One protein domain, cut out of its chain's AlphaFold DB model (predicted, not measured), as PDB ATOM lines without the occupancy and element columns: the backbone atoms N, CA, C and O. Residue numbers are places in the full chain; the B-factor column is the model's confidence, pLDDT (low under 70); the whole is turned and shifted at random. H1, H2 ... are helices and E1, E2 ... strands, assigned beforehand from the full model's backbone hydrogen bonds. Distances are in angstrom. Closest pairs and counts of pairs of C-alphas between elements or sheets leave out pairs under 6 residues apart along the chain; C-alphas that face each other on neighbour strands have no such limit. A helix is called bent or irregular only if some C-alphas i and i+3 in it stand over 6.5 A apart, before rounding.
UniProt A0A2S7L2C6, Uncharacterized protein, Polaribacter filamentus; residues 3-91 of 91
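What this domain is: This is residues 3 to 91 of the 91 residues of an uncharacterized protein of Polaribacter filamentus (UniProt A0A2S7L2C6). A small parallel sheet, E1 E4 E5, lies between two helices, H1 over one face and H3 over the other, while the hairpin E2 E3 and its long loop, residues 18 to 29, reach away to one end. The 89 printed residues hold three named helices and five named strands, in the order E1 E2 E3 H1 E4 H2 H3 E5; the class is mixed, helices and strands. The whole is only just loose, close to compact, with a radius of gyration of the C-alphas of 14.9 A, and elongated, spanning 47 by 31 by 19 A.

Where its parts are: Find C-alpha 3 at (20.947, 29.552, 5.049), where E1, residues 3 to 5, begins. Next come E2, residues 15 to 17, and E3, residues 30 to 32. H1, residues 34 to 43, runs 14.2 A; E4, residues 48 to 53, 16.6 A. H2, residues 58 to 61, is irregular, with C-alphas 58 and 61 7.5 A apart. H3, residues 66 to 80, runs 21.8 A, and E5, residues 86 to 90, runs 13.8 A to C-alpha 90 at (28.917, 31.404, -0.514).

How they stand to each other: Look at inner strand E4, parallel to its neighbours E1 and E5: across E1 and E4, N 4 and O 51 are within hydrogen-bond range at 2.9 A, and across E4 and E5, N 52 and O 89 are within hydrogen-bond range at 2.8 A. E4, H2 H3, E5 form a strand-helix-strand unit, parallel neighbour strands joined through helices, with a left-handed crossover. H1 is on the sheet at a height of 9.1 A, slantwise to the strands; its closest C-alphas to E4 are Val 38 and Phe 48, 6.9 A. H3, on the opposite face at 9.6 A, runs along E4, the closest C-alphas being Met 49 and Phe 74, 7.0 A. H2 only grazes the sheet. In the antiparallel hairpin E2 and E3, N 31 and O 16 are 2.8 A apart. Every O i to N i+4 pair is within hydrogen-bond range in H1, 8 of 11 in H3; H2 is too short for one.

The domain as a whole: The farthest C-alphas, of Leu 24 and Asp 81, are 47.2 A apart. The printed part has no cut; the link E2 to E3 is long. Residues 61 to 64 are under pLDDT 70.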
ATOM      1  N   TYR A   3      20.284  30.667   5.712       93.50
ATOM      2  CA  TYR A   3      20.947  29.552   5.049       93.50
ATOM      3  C   TYR A   3      20.130  29.243   3.799       93.50
ATOM      4  O   TYR A   3      18.920  29.055   3.912       93.50
ATOM      5  N   HIS A   4      20.745  29.244   2.618       93.69
ATOM      6  CA  HIS A   4      19.998  29.117   1.367       93.69
ATOM      7  C   HIS A   4      20.821  28.436   0.272       93.69
ATOM      8  O   HIS A   4      21.954  28.828  -0.003       93.69
ATOM      9  N   GLY A   5      20.250  27.426  -0.383       94.12
ATOM     10  CA  GLY A   5      20.791  26.881  -1.626       94.12
ATOM     11  C   GLY A   5      20.635  27.851  -2.803       94.12
ATOM     12  O   GLY A   5      19.576  28.440  -2.994       94.12
ATOM     13  N   THR A   6      21.671  28.033  -3.621       94.38
ATOM     14  CA  THR A   6      21.618  28.978  -4.755       94.38
ATOM     15  C   THR A   6      20.666  28.546  -5.873       94.38
ATOM     16  O   THR A   6      20.342  29.354  -6.736       94.38
ATOM     17  N   GLU A   7      20.239  27.282  -5.877       93.88
ATOM     18  CA  GLU A   7      19.326  26.689  -6.861       93.88
ATOM     19  C   GLU A   7      17.995  26.248  -6.225       93.88
ATOM     20  O   GLU A   7      17.324  25.340  -6.722       93.88
ATOM     21  N   ASP A   8      17.609  26.851  -5.098       92.12
ATOM     22  CA  ASP A   8      16.301  26.611  -4.494       92.12
ATOM     23  C   ASP A   8      15.176  27.050  -5.450       92.12
ATOM     24  O   ASP A   8      15.123  28.188  -5.919       92.12
ATOM     25  N   LYS A   9      14.286  26.104  -5.774       88.69
ATOM     26  CA  LYS A   9      13.131  26.306  -6.664       88.69
ATOM     27  C   LYS A   9      11.820  26.510  -5.900       88.69
ATOM     28  O   LYS A   9      10.787  26.718  -6.527       88.69
ATOM     29  N   VAL A  10      11.849  26.388  -4.573       89.31
ATOM     30  CA  VAL A  10      10.690  26.503  -3.680       89.31
ATOM     31  C   VAL A  10      10.614  27.907  -3.093       89.31
ATOM     32  O   VAL A  10       9.546  28.516  -3.101       89.31
ATOM     33  N   ILE A  11      11.744  28.427  -2.605       89.38
ATOM     34  CA  ILE A  11      11.862  29.788  -2.071       89.38
ATOM     35  C   ILE A  11      12.928  30.542  -2.883       89.38
ATOM     36  O   ILE A  11      13.987  29.979  -3.140       89.38
ATOM     37  N   PRO A  12      12.691  31.799  -3.307       92.62
ATOM     38  CA  PRO A  12      13.659  32.519  -4.129       92.62
ATOM     39  C   PRO A  12      14.962  32.824  -3.384       92.62
ATOM     40  O   PRO A  12      14.938  33.371  -2.281       92.62
ATOM     41  N   TYR A  13      16.105  32.572  -4.021       94.44
ATOM     42  CA  TYR A  13      17.412  32.994  -3.508       94.44
ATOM     43  C   TYR A  13      17.625  34.517  -3.643       94.44
ATOM     44  O   TYR A  13      17.984  35.171  -2.662       94.44
ATOM     45  N   TYR A  14      17.349  35.085  -4.827       95.31
ATOM     46  CA  TYR A  14      17.393  36.534  -5.105       95.31
ATOM     47  C   TYR A  14      16.006  37.169  -5.051       95.31
ATOM     48  O   TYR A  14      15.701  37.893  -4.116       95.31
ATOM     49  N   GLN A  15      15.168  36.891  -6.047       94.69
ATOM     50  CA  GLN A  15      13.816  37.421  -6.169       94.69
ATOM     51  C   GLN A  15      12.985  36.432  -6.989       94.69
ATOM     52  O   GLN A  15      13.505  35.797  -7.907       94.69
ATOM     53  N   GLY A  16      11.707  36.270  -6.663       92.50
ATOM     54  CA  GLY A  16      10.837  35.362  -7.406       92.50
ATOM     55  C   GLY A  16       9.378  35.464  -7.000       92.50
ATOM     56  O   GLY A  16       9.030  36.130  -6.028       92.50
ATOM     57  N   ALA A  17       8.506  34.809  -7.763       91.56
ATOM     58  CA  ALA A  17       7.082  34.784  -7.465       91.56
ATOM     59  C   ALA A  17       6.807  33.974  -6.192       91.56
ATOM     60  O   ALA A  17       7.304  32.856  -6.030       91.56
ATOM     61  N   HIS A  18       5.963  34.503  -5.310       83.88
ATOM     62  CA  HIS A  18       5.430  33.721  -4.203       83.88
ATOM     63  C   HIS A  18       4.657  32.513  -4.755       83.88
ATOM     64  O   HIS A  18       3.796  32.668  -5.619       83.88
ATOM     65  N   ARG A  19       4.981  31.308  -4.264       84.19
ATOM     66  CA  ARG A  19       4.353  30.030  -4.671       84.19
ATOM     67  C   ARG A  19       4.418  29.720  -6.171       84.19
ATOM     68  O   ARG A  19       3.575  28.980  -6.669       84.19
ATOM     69  N   SER A  20       5.399  30.267  -6.890       84.12
ATOM     70  CA  SER A  20       5.555  30.040  -8.334       84.12
ATOM     71  C   SER A  20       4.313  30.428  -9.154       84.12
ATOM     72  O   SER A  20       4.070  29.858 -10.217       84.12
ATOM     73  N   CYS A  21       3.523  31.387  -8.661       88.06
ATOM     74  CA  CYS A  21       2.351  31.906  -9.360       88.06
ATOM     75  C   CYS A  21       2.736  32.640 -10.654       88.06
ATOM     76  O   CYS A  21       3.772  33.307 -10.730       88.06
ATOM     77  N   SER A  22       1.852  32.572 -11.647       91.75
ATOM     78  CA  SER A  22       1.904  33.410 -12.842       91.75
ATOM     79  C   SER A  22       1.606  34.874 -12.486       91.75
ATOM     80  O   SER A  22       0.788  35.122 -11.599       91.75
ATOM     81  N   PRO A  23       2.180  35.865 -13.201       92.19
ATOM     82  CA  PRO A  23       1.855  37.284 -13.015       92.19
ATOM     83  C   PRO A  23       0.367  37.641 -13.141       92.19
ATOM     84  O   PRO A  23      -0.054  38.689 -12.659       92.19
ATOM     85  N   LEU A  24      -0.424  36.791 -13.802       95.00
ATOM     86  CA  LEU A  24      -1.867  36.978 -13.986       95.00
ATOM     87  C   LEU A  24      -2.711  36.309 -12.890       95.00
ATOM     88  O   LEU A  24      -3.925  36.515 -12.844       95.00
ATOM     89  N   ASP A  25      -2.098  35.510 -12.016       95.06
ATOM     90  CA  ASP A  25      -2.821  34.815 -10.958       95.06
ATOM     91  C   ASP A  25      -3.263  35.796  -9.866       95.06
ATOM     92  O   ASP A  25      -2.535  36.704  -9.449       95.06
ATOM     93  N   LYS A  26      -4.474  35.589  -9.339       93.69
ATOM     94  CA  LYS A  26      -4.959  36.357  -8.187       93.69
ATOM     95  C   LYS A  26      -4.045  36.111  -6.986       93.69
ATOM     96  O   LYS A  26      -3.846  34.970  -6.581       93.69
ATOM     97  N   GLY A  27      -3.545  37.191  -6.389       88.06
ATOM     98  CA  GLY A  27      -2.604  37.112  -5.269       88.06
ATOM     99  C   GLY A  27      -1.144  36.923  -5.690       88.06
ATOM    100  O   GLY A  27      -0.314  36.627  -4.830       88.06
ATOM    101  N   TYR A  28      -0.822  37.106  -6.976       93.31
ATOM    102  CA  TYR A  28       0.558  37.219  -7.431       93.31
ATOM    103  C   TYR A  28       1.296  38.332  -6.676       93.31
ATOM    104  O   TYR A  28       0.816  39.460  -6.550       93.31
ATOM    105  N   PHE A  29       2.486  37.997  -6.187       92.81
ATOM    106  CA  PHE A  29       3.387  38.918  -5.517       92.81
ATOM    107  C   PHE A  29       4.829  38.475  -5.749       92.81
ATOM    108  O   PHE A  29       5.138  37.279  -5.702       92.81
ATOM    109  N   VAL A  30       5.711  39.443  -5.978       92.88
ATOM    110  CA  VAL A  30       7.146  39.204  -6.117       92.88
ATOM    111  C   VAL A  30       7.799  39.329  -4.748       92.88
ATOM    112  O   VAL A  30       7.702  40.369  -4.106       92.88
ATOM    113  N   MET A  31       8.472  38.273  -4.310       92.50
ATOM    114  CA  MET A  31       9.122  38.190  -3.010       92.50
ATOM    115  C   MET A  31      10.637  38.327  -3.153       92.50
ATOM    116  O   MET A  31      11.245  37.681  -4.011       92.50
ATOM    117  N   ASP A  32      11.236  39.136  -2.280       95.31
ATOM    118  CA  ASP A  32      12.685  39.190  -2.112       95.31
ATOM    119  C   ASP A  32      13.180  37.953  -1.363       95.31
ATOM    120  O   ASP A  32      12.707  37.600  -0.280       95.31
ATOM    121  N   GLY A  33      14.157  37.298  -1.968       94.75
ATOM    122  CA  GLY A  33      14.901  36.190  -1.411       94.75
ATOM    123  C   GLY A  33      15.945  36.627  -0.397       94.75
ATOM    124  O   GLY A  33      16.252  37.811  -0.227       94.75
ATOM    125  N   SER A  34      16.550  35.648   0.275       95.75
ATOM    126  CA  SER A  34      17.525  35.924   1.334       95.75
ATOM    127  C   SER A  34      18.716  36.756   0.860       95.75
ATOM    128  O   SER A  34      19.252  37.522   1.653       95.75
ATOM    129  N   LYS A  35      19.136  36.631  -0.406       97.12
ATOM    130  CA  LYS A  35      20.274  37.391  -0.931       97.12
ATOM    131  C   LYS A  35      19.950  38.884  -1.053       97.12
ATOM    132  O   LYS A  35      20.716  39.685  -0.523       97.12
ATOM    133  N   ASN A  36      18.792  39.244  -1.614       97.38
ATOM    134  CA  ASN A  36      18.319  40.636  -1.660       97.38
ATOM    135  C   ASN A  36      18.145  41.216  -0.249       97.38
ATOM    136  O   ASN A  36      18.570  42.339   0.030       97.38
ATOM    137  N   ILE A  37      17.560  40.438   0.670       97.62
ATOM    138  CA  ILE A  37      17.380  40.863   2.065       97.62
ATOM    139  C   ILE A  37      18.738  41.151   2.722       97.62
ATOM    140  O   ILE A  37      18.892  42.168   3.395       97.62
ATOM    141  N   VAL A  38      19.731  40.283   2.520       97.69
ATOM    142  CA  VAL A  38      21.081  40.445   3.073       97.69
ATOM    143  C   VAL A  38      21.787  41.671   2.504       97.69
ATOM    144  O   VAL A  38      22.327  42.455   3.278       97.69
ATOM    145  N   GLU A  39      21.722  41.898   1.192       97.81
ATOM    146  CA  GLU A  39      22.282  43.103   0.559       97.81
ATOM    147  C   GLU A  39      21.625  44.377   1.099       97.81
ATOM    148  O   GLU A  39      22.291  45.380   1.375       97.81
ATOM    149  N   LYS A  40      20.310  44.332   1.347       98.25
ATOM    150  CA  LYS A  40      19.617  45.450   1.979       98.25
ATOM    151  C   LYS A  40      20.088  45.668   3.417       98.25
ATOM    152  O   LYS A  40      20.349  46.813   3.788       98.25
ATOM    153  N   LEU A  41      20.223  44.611   4.219       98.25
ATOM    154  CA  LEU A  41      20.733  44.691   5.596       98.25
ATOM    155  C   LEU A  41      22.170  45.224   5.648       98.25
ATOM    156  O   LEU A  41      22.478  46.034   6.524       98.25
ATOM    157  N   GLU A  42      23.013  44.826   4.695       98.19
ATOM    158  CA  GLU A  42      24.370  45.343   4.522       98.19
ATOM    159  C   GLU A  42      24.352  46.856   4.291       98.19
ATOM    160  O   GLU A  42      24.946  47.601   5.071       98.19
ATOM    161  N   SER A  43      23.556  47.331   3.324       98.31
ATOM    162  CA  SER A  43      23.420  48.770   3.038       98.31
ATOM    163  C   SER A  43      22.913  49.584   4.239       98.31
ATOM    164  O   SER A  43      23.328  50.722   4.458       98.31
ATOM    165  N   LEU A  44      22.042  48.992   5.061       98.44
ATOM    166  CA  LEU A  44      21.472  49.618   6.256       98.44
ATOM    167  C   LEU A  44      22.387  49.522   7.488       98.44
ATOM    168  O   LEU A  44      21.968  49.930   8.574       98.44
ATOM    169  N   HIS A  45      23.596  48.965   7.340       97.94
ATOM    170  CA  HIS A  45      24.532  48.712   8.436       97.94
ATOM    171  C   HIS A  45      23.862  47.940   9.584       97.94
ATOM    172  O   HIS A  45      23.947  48.309  10.759       97.94
ATOM    173  N   LYS A  46      23.130  46.872   9.244       98.25
ATOM    174  CA  LYS A  46      22.457  45.989  10.207       98.25
ATOM    175  C   LYS A  46      23.154  44.644  10.299       98.25
ATOM    176  O   LYS A  46      23.677  44.141   9.308       98.25
ATOM    177  N   SER A  47      23.132  44.057  11.494       98.25
ATOM    178  CA  SER A  47      23.732  42.749  11.723       98.25
ATOM    179  C   SER A  47      22.987  41.653  10.959       98.25
ATOM    180  O   SER A  47      21.759  41.564  11.017       98.25
ATOM    181  N   PHE A  48      23.727  40.780  10.280       97.94
ATOM    182  CA  PHE A  48      23.186  39.607   9.599       97.94
ATOM    183  C   PHE A  48      24.215  38.474   9.534       97.94
ATOM    184  O   PHE A  48      25.412  38.663   9.733       97.94
ATOM    185  N   MET A  49      23.724  37.280   9.226       96.50
ATOM    186  CA  MET A  49      24.529  36.093   8.960       96.50
ATOM    187  C   MET A  49      23.908  35.388   7.762       96.50
ATOM    188  O   MET A  49      22.699  35.131   7.795       96.50
ATOM    189  N   PHE A  50      24.704  35.117   6.734       96.00
ATOM    190  CA  PHE A  50      24.258  34.510   5.487       96.00
ATOM    191  C   PHE A  50      25.207  33.404   5.020       96.00
ATOM    192  O   PHE A  50      26.398  33.640   4.821       96.00
ATOM    193  N   TYR A  51      24.637  32.223   4.794       94.62
ATOM    194  CA  TYR A  51      25.272  31.086   4.137       94.62
ATOM    195  C   TYR A  51      24.530  30.757   2.840       94.62
ATOM    196  O   TYR A  51      23.393  30.286   2.866       94.62
ATOM    197  N   GLY A  52      25.190  30.982   1.709       94.19
ATOM    198  CA  GLY A  52      24.785  30.503   0.393       94.19
ATOM    199  C   GLY A  52      25.475  29.180   0.061       94.19
ATOM    200  O   GLY A  52      26.694  29.077   0.188       94.19
ATOM    201  N   TYR A  53      24.717  28.186  -0.398       93.69
ATOM    202  CA  TYR A  53      25.248  26.878  -0.794       93.69
ATOM    203  C   TYR A  53      25.127  26.690  -2.307       93.69
ATOM    204  O   TYR A  53      24.017  26.551  -2.829       93.69
ATOM    205  N   LYS A  54      26.256  26.698  -3.017       93.31
ATOM    206  CA  LYS A  54      26.313  26.601  -4.479       93.31
ATOM    207  C   LYS A  54      25.776  25.260  -4.961       93.31
ATOM    208  O   LYS A  54      26.102  24.211  -4.408       93.31
ATOM    209  N   ASN A  55      24.996  25.293  -6.040       93.25
ATOM    210  CA  ASN A  55      24.434  24.107  -6.698       93.25
ATOM    211  C   ASN A  55      23.569  23.245  -5.754       93.25
ATOM    212  O   ASN A  55      23.489  22.022  -5.896       93.25
ATOM    213  N   LYS A  56      22.981  23.864  -4.723       92.19
ATOM    214  CA  LYS A  56      22.069  23.206  -3.785       92.19
ATOM    215  C   LYS A  56      20.685  23.841  -3.852       92.19
ATOM    216  O   LYS A  56      20.570  25.041  -4.080       92.19
ATOM    217  N   GLY A  57      19.657  23.024  -3.623       91.38
ATOM    218  CA  GLY A  57      18.256  23.448  -3.566       91.38
ATOM    219  C   GLY A  57      17.726  23.587  -2.135       91.38
ATOM    220  O   GLY A  57      18.490  23.754  -1.187       91.38
ATOM    221  N   HIS A  58      16.408  23.454  -1.970       89.69
ATOM    222  CA  HIS A  58      15.704  23.648  -0.692       89.69
ATOM    223  C   HIS A  58      16.109  22.683   0.437       89.69
ATOM    224  O   HIS A  58      15.916  22.947   1.618       89.69
ATOM    225  N   ASN A  59      16.683  21.535   0.087       84.94
ATOM    226  CA  ASN A  59      16.985  20.445   1.011       84.94
ATOM    227  C   ASN A  59      18.302  20.612   1.793       84.94
ATOM    228  O   ASN A  59      18.699  19.685   2.499       84.94
ATOM    229  N   ILE A  60      18.981  21.760   1.688       75.38
ATOM    230  CA  ILE A  60      20.258  22.020   2.379       75.38
ATOM    231  C   ILE A  60      20.185  21.868   3.903       75.38
ATOM    232  O   ILE A  60      21.186  21.519   4.522       75.38
ATOM    233  N   LEU A  61      19.018  22.113   4.503       67.31
ATOM    234  CA  LEU A  61      18.820  22.100   5.956       67.31
ATOM    235  C   LEU A  61      18.304  20.758   6.487       67.31
ATOM    236  O   LEU A  61      18.029  20.642   7.676       67.31
ATOM    237  N   ASN A  62      18.192  19.733   5.636       68.19
ATOM    238  CA  ASN A  62      17.681  18.427   6.058       68.19
ATOM    239  C   ASN A  62      18.665  17.638   6.939       68.19
ATOM    240  O   ASN A  62      18.293  16.587   7.455       68.19
ATOM    241  N   LEU A  63      19.904  18.114   7.122       56.88
ATOM    242  CA  LEU A  63      20.897  17.500   8.002       56.88
ATOM    243  C   LEU A  63      21.620  18.568   8.841       56.88
ATOM    244  O   LEU A  63      21.922  19.642   8.315       56.88
ATOM    245  N   PRO A  64      21.949  18.280  10.115       60.59
ATOM    246  CA  PRO A  64      22.819  19.138  10.907       60.59
ATOM    247  C   PRO A  64      24.175  19.277  10.211       60.59
ATOM    248  O   PRO A  64      24.857  18.285   9.956       60.59
ATOM    249  N   SER A  65      24.565  20.508   9.899       75.00
ATOM    250  CA  SER A  65      25.902  20.842   9.419       75.00
ATOM    251  C   SER A  65      26.663  21.598  10.503       75.00
ATOM    252  O   SER A  65      26.066  22.226  11.379       75.00
ATOM    253  N   GLU A  66      27.991  21.584  10.427       83.56
ATOM    254  CA  GLU A  66      28.831  22.420  11.294       83.56
ATOM    255  C   GLU A  66      28.472  23.914  11.184       83.56
ATOM    256  O   GLU A  66      28.562  24.639  12.173       83.56
ATOM    257  N   ASP A  67      27.940  24.357  10.039       86.75
ATOM    258  CA  ASP A  67      27.513  25.746   9.839       86.75
ATOM    259  C   ASP A  67      26.337  26.152  10.739       86.75
ATOM    260  O   ASP A  67      26.143  27.340  10.989       86.75
ATOM    261  N   PHE A  68      25.537  25.207  11.247       86.69
ATOM    262  CA  PHE A  68      24.452  25.537  12.179       86.69
ATOM    263  C   PHE A  68      24.969  26.088  13.510       86.69
ATOM    264  O   PHE A  68      24.251  26.836  14.176       86.69
ATOM    265  N   LYS A  69      26.215  25.778  13.896       89.25
ATOM    266  CA  LYS A  69      26.832  26.336  15.113       89.25
ATOM    267  C   LYS A  69      26.935  27.862  15.044       89.25
ATOM    268  O   LYS A  69      26.824  28.540  16.065       89.25
ATOM    269  N   GLU A  70      27.046  28.407  13.839       91.12
ATOM    270  CA  GLU A  70      27.195  29.842  13.589       91.12
ATOM    271  C   GLU A  70      25.928  30.623  13.933       91.12
ATOM    272  O   GLU A  70      26.014  31.759  14.397       91.12
ATOM    273  N   ALA A  71      24.748  29.998  13.844       92.50
ATOM    274  CA  ALA A  71      23.511  30.611  14.319       92.50
ATOM    275  C   ALA A  71      23.577  30.921  15.824       92.50
ATOM    276  O   ALA A  71      23.169  32.000  16.254       92.50
ATOM    277  N   PHE A  72      24.140  30.016  16.632       94.19
ATOM    278  CA  PHE A  72      24.289  30.236  18.074       94.19
ATOM    279  C   PHE A  72      25.312  31.333  18.380       94.19
ATOM    280  O   PHE A  72      25.076  32.164  19.259       94.19
ATOM    281  N   ILE A  73      26.412  31.386  17.621       93.69
ATOM    282  CA  ILE A  73      27.409  32.461  17.725       93.69
ATOM    283  C   ILE A  73      26.773  33.810  17.371       93.69
ATOM    284  O   ILE A  73      26.966  34.789  18.094       93.69
ATOM    285  N   PHE A  74      25.980  33.863  16.297       96.12
ATOM    286  CA  PHE A  74      25.266  35.068  15.888       96.12
ATOM    287  C   PHE A  74      24.287  35.539  16.964       96.12
ATOM    288  O   PHE A  74      24.322  36.706  17.350       96.12
ATOM    289  N   ILE A  75      23.437  34.638  17.477       97.25
ATOM    290  CA  ILE A  75      22.479  34.960  18.543       97.25
ATOM    291  C   ILE A  75      23.224  35.514  19.758       97.25
ATOM    292  O   ILE A  75      22.841  36.559  20.281       97.25
ATOM    293  N   ARG A  76      24.312  34.859  20.182       97.94
ATOM    294  CA  ARG A  76      25.119  35.322  21.312       97.94
ATOM    295  C   ARG A  76      25.638  36.742  21.093       97.94
ATOM    296  O   ARG A  76      25.322  37.626  21.884       97.94
ATOM    297  N   LYS A  77      26.362  36.968  19.995       97.75
ATOM    298  CA  LYS A  77      26.998  38.260  19.709       97.75
ATOM    299  C   LYS A  77      25.984  39.387  19.536       97.75
ATOM    300  O   LYS A  77      26.158  40.454  20.109       97.75
ATOM    301  N   VAL A  78      24.939  39.165  18.743       97.94
ATOM    302  CA  VAL A  78      24.029  40.240  18.324       97.94
ATOM    303  C   VAL A  78      22.930  40.490  19.345       97.94
ATOM    304  O   VAL A  78      22.622  41.644  19.629       97.94
ATOM    305  N   ILE A  79      22.324  39.431  19.887       96.44
ATOM    306  CA  ILE A  79      21.158  39.563  20.770       96.44
ATOM    307  C   ILE A  79      21.588  39.770  22.219       96.44
ATOM    308  O   ILE A  79      21.059  40.655  22.883       96.44
ATOM    309  N   PHE A  80      22.534  38.967  22.712       98.19
ATOM    310  CA  PHE A  80      22.932  39.024  24.120       98.19
ATOM    311  C   PHE A  80      24.044  40.040  24.376       98.19
ATOM    312  O   PHE A  80      23.945  40.815  25.323       98.19
ATOM    313  N   ASP A  81      25.078  40.061  23.535       98.19
ATOM    314  CA  ASP A  81      26.226  40.950  23.741       98.19
ATOM    315  C   ASP A  81      26.050  42.319  23.039       98.19
ATOM    316  O   ASP A  81      26.906  43.192  23.166       98.19
ATOM    317  N   GLY A  82      24.968  42.520  22.272       97.19
ATOM    318  CA  GLY A  82      24.665  43.781  21.574       97.19
ATOM    319  C   GLY A  82      25.692  44.186  20.506       97.19
ATOM    320  O   GLY A  82      25.751  45.345  20.099       97.19
ATOM    321  N   SER A  83      26.525  43.247  20.063       98.06
ATOM    322  CA  SER A  83      27.633  43.491  19.144       98.06
ATOM    323  C   SER A  83      27.169  43.535  17.687       98.06
ATOM    324  O   SER A  83      26.313  42.761  17.250       98.06
ATOM    325  N   PHE A  84      27.787  44.413  16.896       97.69
ATOM    326  CA  PHE A  84      27.607  44.416  15.446       97.69
ATOM    327  C   PHE A  84      28.271  43.185  14.815       97.69
ATOM    328  O   PHE A  84      29.401  42.834  15.159       97.69
ATOM    329  N   TYR A  85      27.575  42.531  13.884       97.12
ATOM    330  CA  TYR A  85      28.089  41.345  13.203       97.12
ATOM    331  C   TYR A  85      27.486  41.215  11.804       97.12
ATOM    332  O   TYR A  85      26.270  41.096  11.661       97.12
ATOM    333  N   GLN A  86      28.336  41.178  10.783       97.38
ATOM    334  CA  GLN A  86      27.954  40.877   9.406       97.38
ATOM    335  C   GLN A  86      28.842  39.765   8.867       97.38
ATOM    336  O   GLN A  86      30.061  39.801   9.023       97.38
ATOM    337  N   MET A  87      28.226  38.777   8.229       95.62
ATOM    338  CA  MET A  87      28.944  37.699   7.566       95.62
ATOM    339  C   MET A  87      28.134  37.176   6.386       95.62
ATOM    340  O   MET A  87      26.950  36.863   6.526       95.62
ATOM    341  N   SER A  88      28.802  37.035   5.244       95.94
ATOM    342  CA  SER A  88      28.259  36.448   4.022       95.94
ATOM    343  C   SER A  88      29.260  35.448   3.457       95.94
ATOM    344  O   SER A  88      30.356  35.828   3.051       95.94
ATOM    345  N   VAL A  89      28.878  34.175   3.408       94.31
ATOM    346  CA  VAL A  89      29.691  33.090   2.847       94.31
ATOM    347  C   VAL A  89      28.896  32.406   1.745       94.31
ATOM    348  O   VAL A  89      27.739  32.060   1.954       94.31
ATOM    349  N   VAL A  90      29.510  32.187   0.580       93.12
ATOM    350  CA  VAL A  90      28.917  31.404  -0.514       93.12
ATOM    351  C   VAL A  90      29.873  30.273  -0.883       93.12
ATOM    352  O   VAL A  90      30.949  30.543  -1.421       93.12
ATOM    353  N   LYS A  91      29.495  29.025  -0.599       89.81
ATOM    354  CA  LYS A  91      30.346  27.839  -0.784       89.81
ATOM    355  C   LYS A  91      29.680  26.761  -1.619       89.81
ATOM    356  O   LYS A  91      28.472  26.527  -1.420       89.81
TER     357      LYS A  91